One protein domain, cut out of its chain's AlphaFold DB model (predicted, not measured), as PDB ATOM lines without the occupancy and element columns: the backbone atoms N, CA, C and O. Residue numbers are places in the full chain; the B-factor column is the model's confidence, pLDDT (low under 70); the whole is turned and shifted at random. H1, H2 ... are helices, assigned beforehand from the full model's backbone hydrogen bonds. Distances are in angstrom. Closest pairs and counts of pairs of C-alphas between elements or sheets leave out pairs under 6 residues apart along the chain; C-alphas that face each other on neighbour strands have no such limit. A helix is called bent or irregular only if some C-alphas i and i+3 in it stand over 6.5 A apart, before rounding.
ATOM      1  N   GLN A  15     172.549 176.174 197.385       86.69
ATOM      2  CA  GLN A  15     171.146 176.417 197.078       86.69
ATOM      3  C   GLN A  15     170.971 177.237 195.796       86.69
ATOM      4  O   GLN A  15     170.211 176.834 194.926       86.69
ATOM      5  N   THR A  16     171.744 178.312 195.610       88.19
ATOM      6  CA  THR A  16     171.640 179.136 194.394       88.19
ATOM      7  C   THR A  16     172.116 178.400 193.139       88.19
ATOM      8  O   THR A  16     171.564 178.620 192.063       88.19
ATOM      9  N   VAL A  17     173.076 177.477 193.264       89.56
ATOM     10  CA  VAL A  17     173.477 176.577 192.167       89.56
ATOM     11  C   VAL A  17     172.332 175.636 191.772       89.56
ATOM     12  O   VAL A  17     172.062 175.479 190.582       89.56
ATOM     13  N   ARG A  18     171.630 175.038 192.745       90.12
ATOM     14  CA  ARG A  18     170.464 174.173 192.484       90.12
ATOM     15  C   ARG A  18     169.309 174.946 191.862       90.12
ATOM     16  O   ARG A  18     168.727 174.496 190.880       90.12
ATOM     17  N   ASP A  19     169.020 176.131 192.392       91.62
ATOM     18  CA  ASP A  19     167.976 177.008 191.865       91.62
ATOM     19  C   ASP A  19     168.270 177.379 190.410       91.62
ATOM     20  O   ASP A  19     167.396 177.268 189.551       91.62
ATOM     21  N   TRP A  20     169.518 177.743 190.101       91.62
ATOM     22  CA  TRP A  20     169.946 177.997 188.730       91.62
ATOM     23  C   TRP A  20     169.804 176.750 187.843       91.62
ATOM     24  O   TRP A  20     169.234 176.836 186.756       91.62
ATOM     25  N   TRP A  21     170.239 175.577 188.321       93.19
ATOM     26  CA  TRP A  21     170.135 174.314 187.579       93.19
ATOM     27  C   TRP A  21     168.686 173.909 187.280       93.19
ATOM     28  O   TRP A  21     168.382 173.403 186.194       93.19
ATOM     29  N   SER A  22     167.766 174.174 188.209       92.25
ATOM     30  CA  SER A  22     166.333 173.931 188.009       92.25
ATOM     31  C   SER A  22     165.742 174.784 186.879       92.25
ATOM     32  O   SER A  22     164.767 174.384 186.249       92.25
ATOM     33  N   ARG A  23     166.373 175.925 186.574       92.69
ATOM     34  CA  ARG A  23     165.971 176.884 185.536       92.69
ATOM     35  C   ARG A  23     166.797 176.746 184.255       92.69
ATOM     36  O   ARG A  23     166.735 177.613 183.387       92.69
ATOM     37  N   ARG A  24     167.552 175.650 184.088       92.44
ATOM     38  CA  ARG A  24     168.379 175.401 182.889       92.44
ATOM     39  C   ARG A  24     167.577 175.391 181.586       92.44
ATOM     40  O   ARG A  24     168.109 175.742 180.537       92.44
ATOM     41  N   ASP A  25     166.293 175.046 181.641       91.38
ATOM     42  CA  ASP A  25     165.409 175.103 180.476       91.38
ATOM     43  C   ASP A  25     165.210 176.541 179.967       91.38
ATOM     44  O   ASP A  25     165.091 176.749 178.760       91.38
ATOM     45  N   GLU A  26     165.267 177.549 180.848       93.50
ATOM     46  CA  GLU A  26     165.257 178.965 180.451       93.50
ATOM     47  C   GLU A  26     166.528 179.315 179.662       93.50
ATOM     48  O   GLU A  26     166.459 180.003 178.643       93.50
ATOM     49  N   VAL A  27     167.684 178.778 180.071       92.56
ATOM     50  CA  VAL A  27     168.960 178.952 179.356       92.56
ATOM     51  C   VAL A  27     168.912 178.266 177.990       92.56
ATOM     52  O   VAL A  27     169.303 178.865 176.990       92.56
ATOM     53  N   ARG A  28     168.368 177.044 177.908       92.19
ATOM     54  CA  ARG A  28     168.149 176.342 176.628       92.19
ATOM     55  C   ARG A  28     167.238 177.137 175.694       92.19
ATOM     56  O   ARG A  28     167.514 177.233 174.495       92.19
ATOM     57  N   ALA A  29     166.150 177.687 176.226       93.75
ATOM     58  CA  ALA A  29     165.218 178.498 175.455       93.75
ATOM     59  C   ALA A  29     165.899 179.766 174.924       93.75
ATOM     60  O   ALA A  29     165.760 180.068 173.740       93.75
ATOM     61  N   TRP A  30     166.693 180.441 175.759       94.12
ATOM     62  CA  TRP A  30     167.492 181.590 175.340       94.12
ATOM     63  C   TRP A  30     168.492 181.228 174.234       94.12
ATOM     64  O   TRP A  30     168.505 181.894 173.207       94.12
ATOM     65  N   ILE A  31     169.256 180.136 174.375       93.88
ATOM     66  CA  ILE A  31     170.184 179.673 173.324       93.88
ATOM     67  C   ILE A  31     169.436 179.428 172.010       93.88
ATOM     68  O   ILE A  31     169.908 179.792 170.935       93.88
ATOM     69  N   THR A  32     168.259 178.807 172.092       93.94
ATOM     70  CA  THR A  32     167.435 178.526 170.913       93.94
ATOM     71  C   THR A  32     166.983 179.811 170.228       93.94
ATOM     72  O   THR A  32     166.949 179.857 169.001       93.94
ATOM     73  N   ASP A  33     166.630 180.841 170.996       93.75
ATOM     74  CA  ASP A  33     166.246 182.146 170.462       93.75
ATOM     75  C   ASP A  33     167.439 182.880 169.839       93.75
ATOM     76  O   ASP A  33     167.360 183.335 168.701       93.75
ATOM     77  N   GLU A  34     168.584 182.872 170.518       92.94
ATOM     78  CA  GLU A  34     169.823 183.492 170.047       92.94
ATOM     79  C   GLU A  34     170.296 182.864 168.722       92.94
ATOM     80  O   GLU A  34     170.678 183.562 167.785       92.94
ATOM     81  N   LEU A  35     170.173 181.539 168.581       91.38
ATOM     82  CA  LEU A  35     170.482 180.833 167.334       91.38
ATOM     83  C   LEU A  35     169.548 181.203 166.169       91.38
ATOM     84  O   LEU A  35     169.926 180.995 165.015       91.38
ATOM     85  N   ARG A  36     168.347 181.740 166.432       92.44
ATOM     86  CA  ARG A  36     167.435 182.231 165.379       92.44
ATOM     87  C   ARG A  36     167.835 183.602 164.850       92.44
ATOM     88  O   ARG A  36     167.459 183.917 163.725       92.44
ATOM     89  N   LEU A  37     168.578 184.389 165.630       89.81
ATOM     90  CA  LEU A  37     169.086 185.694 165.199       89.81
ATOM     91  C   LEU A  37     170.140 185.556 164.089       89.81
ATOM     92  O   LEU A  37     170.315 186.471 163.292       89.81
ATOM     93  N   GLY A  38     170.817 184.405 163.997       84.81
ATOM     94  CA  GLY A  38     171.806 184.154 162.950       84.81
ATOM     95  C   GLY A  38     172.950 185.167 163.010       84.81
ATOM     96  O   GLY A  38     173.580 185.311 164.053       84.81
ATOM     97  N   ASP A  39     173.201 185.874 161.907       83.25
ATOM     98  CA  ASP A  39     174.268 186.881 161.808       83.25
ATOM     99  C   ASP A  39     174.038 188.124 162.693       83.25
ATOM    100  O   ASP A  39     174.990 188.844 162.986       83.25
ATOM    101  N   ASP A  40     172.806 188.367 163.161       83.50
ATOM    102  CA  ASP A  40     172.500 189.460 164.099       83.50
ATOM    103  C   ASP A  40     172.851 189.105 165.558       83.50
ATOM    104  O   ASP A  40     172.856 189.970 166.442       83.50
ATOM    105  N   SER A  41     173.153 187.831 165.833       84.25
ATOM    106  CA  SER A  41     173.613 187.382 167.145       84.25
ATOM    107  C   SER A  41     174.988 187.967 167.458       84.25
ATOM    108  O   SER A  41     175.931 187.876 166.675       84.25
ATOM    109  N   ARG A  42     175.148 188.493 168.677       85.12
ATOM    110  CA  ARG A  42     176.476 188.870 169.201       85.12
ATOM    111  C   ARG A  42     177.297 187.655 169.640       85.12
ATOM    112  O   ARG A  42     178.474 187.804 169.960       85.12
ATOM    113  N   ASN A  43     176.666 186.488 169.703       87.69
ATOM    114  CA  ASN A  43     177.243 185.234 170.154       87.69
ATOM    115  C   ASN A  43     177.545 184.317 168.966       87.69
ATOM    116  O   ASN A  43     176.737 184.191 168.043       87.69
ATOM    117  N   GLU A  44     178.677 183.618 169.028       91.62
ATOM    118  CA  GLU A  44     179.053 182.639 168.010       91.62
ATOM    119  C   GLU A  44     178.107 181.420 168.052       91.62
ATOM    120  O   GLU A  44     177.982 180.768 169.095       91.62
ATOM    121  N   PRO A  45     177.447 181.060 166.935       90.69
ATOM    122  CA  PRO A  45     176.420 180.020 166.930       90.69
ATOM    123  C   PRO A  45     176.974 178.631 167.270       90.69
ATOM    124  O   PRO A  45     176.296 177.834 167.917       90.69
ATOM    125  N   ASP A  46     178.214 178.326 166.886       91.12
ATOM    126  CA  ASP A  46     178.863 177.067 167.261       91.12
ATOM    127  C   ASP A  46     179.173 176.994 168.759       91.12
ATOM    128  O   ASP A  46     178.943 175.952 169.373       91.12
ATOM    129  N   ALA A  47     179.589 178.103 169.373       91.69
ATOM    130  CA  ALA A  47     179.791 178.168 170.818       91.69
ATOM    131  C   ALA A  47     178.471 177.953 171.576       91.69
ATOM    132  O   ALA A  47     178.428 177.197 172.545       91.69
ATOM    133  N   LEU A  48     177.369 178.539 171.096       92.81
ATOM    134  CA  LEU A  48     176.032 178.329 171.657       92.81
ATOM    135  C   LEU A  48     175.573 176.866 171.560       92.81
ATOM    136  O   LEU A  48     175.034 176.326 172.526       92.81
ATOM    137  N   ARG A  49     175.815 176.197 170.424       92.31
ATOM    138  CA  ARG A  49     175.492 174.766 170.259       92.31
ATOM    139  C   ARG A  49     176.333 173.881 171.173       92.31
ATOM    140  O   ARG A  49     175.793 172.958 171.775       92.31
ATOM    141  N   GLN A  50     177.627 174.170 171.299       93.81
ATOM    142  CA  GLN A  50     178.508 173.459 172.227       93.81
ATOM    143  C   GLN A  50     178.061 173.661 173.675       93.81
ATOM    144  O   GLN A  50     178.019 172.703 174.441       93.81
ATOM    145  N   TYR A  51     177.665 174.880 174.036       91.44
ATOM    146  CA  TYR A  51     177.163 175.170 175.371       91.44
ATOM    147  C   TYR A  51     175.832 174.461 175.655       91.44
ATOM    148  O   TYR A  51     175.678 173.884 176.726       91.44
ATOM    149  N   ALA A  52     174.906 174.414 174.692       93.00
ATOM    150  CA  ALA A  52     173.671 173.636 174.821       93.00
ATOM    151  C   ALA A  52     173.942 172.131 174.982       93.00
ATOM    152  O   ALA A  52     173.318 171.488 175.821       93.00
ATOM    153  N   ALA A  53     174.897 171.580 174.225       93.38
ATOM    154  CA  ALA A  53     175.308 170.186 174.375       93.38
ATOM    155  C   ALA A  53     175.922 169.924 175.757       93.38
ATOM    156  O   ALA A  53     175.595 168.928 176.390       93.38
ATOM    157  N   TYR A  54     176.750 170.845 176.258       91.44
ATOM    158  CA  TYR A  54     177.332 170.741 177.595       91.44
ATOM    159  C   TYR A  54     176.283 170.869 178.710       91.44
ATOM    160  O   TYR A  54     176.391 170.211 179.743       91.44
ATOM    161  N   LEU A  55     175.246 171.685 178.496       92.06
ATOM    162  CA  LEU A  55     174.097 171.818 179.396       92.06
ATOM    163  C   LEU A  55     173.324 170.494 179.533       92.06
ATOM    164  O   LEU A  55     172.843 170.197 180.623       92.06
ATOM    165  N   ASP A  56     173.207 169.724 178.445       88.94
ATOM    166  CA  ASP A  56     172.594 168.387 178.436       88.94
ATOM    167  C   ASP A  56     173.512 167.311 179.020       88.94
ATOM    168  O   ASP A  56     173.060 166.460 179.785       88.94
ATOM    169  N   ASP A  57     174.790 167.342 178.646       86.75
ATOM    170  CA  ASP A  57     175.756 166.297 178.956       86.75
ATOM    171  C   ASP A  57     177.073 166.915 179.445       86.75
ATOM    172  O   ASP A  57     177.873 167.463 178.686       86.75
ATOM    173  N   GLY A  58     177.288 166.841 180.761       87.75
ATOM    174  CA  GLY A  58     178.545 167.221 181.410       87.75
ATOM    175  C   GLY A  58     178.439 168.363 182.418       87.75
ATOM    176  O   GLY A  58     179.133 168.311 183.440       87.75
ATOM    177  N   LEU A  59     177.563 169.354 182.209       90.25
ATOM    178  CA  LEU A  59     177.441 170.472 183.152       90.25
ATOM    179  C   LEU A  59     176.877 170.017 184.502       90.25
ATOM    180  O   LEU A  59     177.343 170.489 185.536       90.25
ATOM    181  N   GLU A  60     175.956 169.050 184.517       90.50
ATOM    182  CA  GLU A  60     175.470 168.446 185.764       90.50
ATOM    183  C   GLU A  60     176.631 167.874 186.589       90.50
ATOM    184  O   GLU A  60     176.807 168.227 187.753       90.50
ATOM    185  N   ALA A  61     177.459 167.019 185.988       88.25
ATOM    186  CA  ALA A  61     178.576 166.385 186.684       88.25
ATOM    187  C   ALA A  61     179.571 167.425 187.226       88.25
ATOM    188  O   ALA A  61     180.037 167.310 188.363       88.25
ATOM    189  N   TYR A  62     179.842 168.469 186.437       88.31
ATOM    190  CA  TYR A  62     180.667 169.593 186.861       88.31
ATOM    191  C   TYR A  62     180.063 170.331 188.065       88.31
ATOM    192  O   TYR A  62     180.743 170.520 189.074       88.31
ATOM    193  N   LEU A  63     178.778 170.693 188.003       90.44
ATOM    194  CA  LEU A  63     178.093 171.409 189.079       90.44
ATOM    195  C   LEU A  63     177.987 170.579 190.353       90.44
ATOM    196  O   LEU A  63     178.138 171.122 191.440       90.44
ATOM    197  N   ARG A  64     177.792 169.264 190.249       90.25
ATOM    198  CA  ARG A  64     177.810 168.361 191.407       90.25
ATOM    199  C   ARG A  64     179.187 168.331 192.080       90.25
ATOM    200  O   ARG A  64     179.269 168.346 193.308       90.25
ATOM    201  N   GLY A  65     180.268 168.360 191.301       89.12
ATOM    202  CA  GLY A  65     181.628 168.540 191.822       89.12
ATOM    203  C   GLY A  65     181.832 169.910 192.479       89.12
ATOM    204  O   GLY A  65     182.412 170.001 193.561       89.12
ATOM    205  N   TYR A  66     181.290 170.966 191.873       87.44
ATOM    206  CA  TYR A  66     181.341 172.317 192.429       87.44
ATOM    207  C   TYR A  66     180.530 172.449 193.729       87.44
ATOM    208  O   TYR A  66     181.023 173.018 194.697       87.44
ATOM    209  N   LEU A  67     179.340 171.841 193.818       88.56
ATOM    210  CA  LEU A  67     178.544 171.753 195.048       88.56
ATOM    211  C   LEU A  67     179.312 171.074 196.184       88.56
ATOM    212  O   LEU A  67     179.252 171.517 197.335       88.56
ATOM    213  N   PHE A  68     180.023 169.993 195.860       87.50
ATOM    214  CA  PHE A  68     180.874 169.301 196.816       87.50
ATOM    215  C   PHE A  68     181.983 170.228 197.316       87.50
ATOM    216  O   PHE A  68     182.178 170.354 198.521       87.50
ATOM    217  N   TRP A  69     182.649 170.942 196.407       87.50
ATOM    218  CA  TRP A  69     183.680 171.910 196.772       87.50
ATOM    219  C   TRP A  69     183.139 173.067 197.620       87.50
ATOM    220  O   TRP A  69     183.768 173.428 198.607       87.50
ATOM    221  N   LEU A  70     181.956 173.602 197.309       85.81
ATOM    222  CA  LEU A  70     181.318 174.657 198.107       85.81
ATOM    223  C   LEU A  70     180.981 174.207 199.537       85.81
ATOM    224  O   LEU A  70     180.956 175.033 200.443       85.81
ATOM    225  N   THR A  71     180.708 172.915 199.734       83.69
ATOM    226  CA  THR A  71     180.317 172.353 201.039       83.69
ATOM    227  C   THR A  71     181.529 171.903 201.855       83.69
ATOM    228  O   THR A  71     181.643 172.206 203.037       83.69
ATOM    229  N   GLU A  72     182.450 171.186 201.214       84.88
ATOM    230  CA  GLU A  72     183.583 170.516 201.862       84.88
ATOM    231  C   GLU A  72     184.893 171.313 201.745       84.88
ATOM    232  O   GLU A  72     185.911 170.927 202.320       84.88
ATOM    233  N   HIS A  73     184.896 172.404 200.968       84.56
ATOM    234  CA  HIS A  73     186.070 173.221 200.637       84.56
ATOM    235  C   HIS A  73     187.254 172.409 200.078       84.56
ATOM    236  O   HIS A  73     188.422 172.763 200.260       84.56
TER     237      HIS A  73
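This is residues 15 to 73 of the 85 residues of an uncharacterized protein of Kitasatospora xanthocidica (UniProt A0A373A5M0). What shape do these coordinates make? They make a long, narrow helical hairpin: H1 and then H2 form one arm, the chain folds back through residues 41 to 44, and H3 and then H4 form the returning arm. H2 and H3 are side by side in the half nearer the turn, H1 runs alongside H4 with few contacts in the other half, and residues 68 to 73 stick out. What is it made of, and how full is it? The printed part has 59 residues with four named helices, in the order H1, H2, H3, H4, and no named strand; the class is all helix. The whole is loose, with a radius of gyration of the C-alphas of 13.7 A, and a rod spanning 44 by 18 by 17 A.

How does the first part of the backbone run? H1, residues 15 to 22, and H2, residues 24 to 40, meet only through their tight link of 1 residue. H2 has a kink of 32 degrees near residue 34 and is irregular, with C-alphas 36 and 39 lying 9.0 A apart. How does the backbone return? H3, residues 45 to 56, touches H2 and forms a helical hairpin with it, opposite ways at a shallow tilt of 11 degrees; their closest C-alphas, those of Leu 35 and Pro 45, are 6.0 A apart. H4, residues 59 to 72, is close to H1 but not clearly touching it, opposite ways at a shallow tilt of 10 degrees; their closest C-alphas, those of Val 17 and Leu 67, are 7.6 A apart. H3 and H4 are near each other and meet only through their link. Which pairs stay apart, and what do the backbone atoms show? H1 and H3 are apart, and so are H2 and H4. In H1, H3 and H4 every O i to N i+4 pair is within hydrogen-bond range; in H2 it is 10 of 13.

Where does the first helix begin? H1 begins at C-alpha 15, at (171.146, 176.417, 197.078), and is 10.6 A long. How long are the others, and where does the last one end? H2 measures 23.8 A from C-alpha 24 to C-alpha 40, at (172.500, 189.460, 164.099), and H3 measures 16.8 A from C-alpha 45 to C-alpha 56. H4 measures 19.7 A and ends at C-alpha 72, at (183.583, 170.516, 201.862).

How large is it? The two C-alphas farthest apart, those of Asp 39 and Glu 72, are 44.3 A apart. Is anything missing, long or uncertain? The printed part has no cut, and the three links are tight. The mean pLDDT of the printed part is 90.0, and no printed residue is under 70.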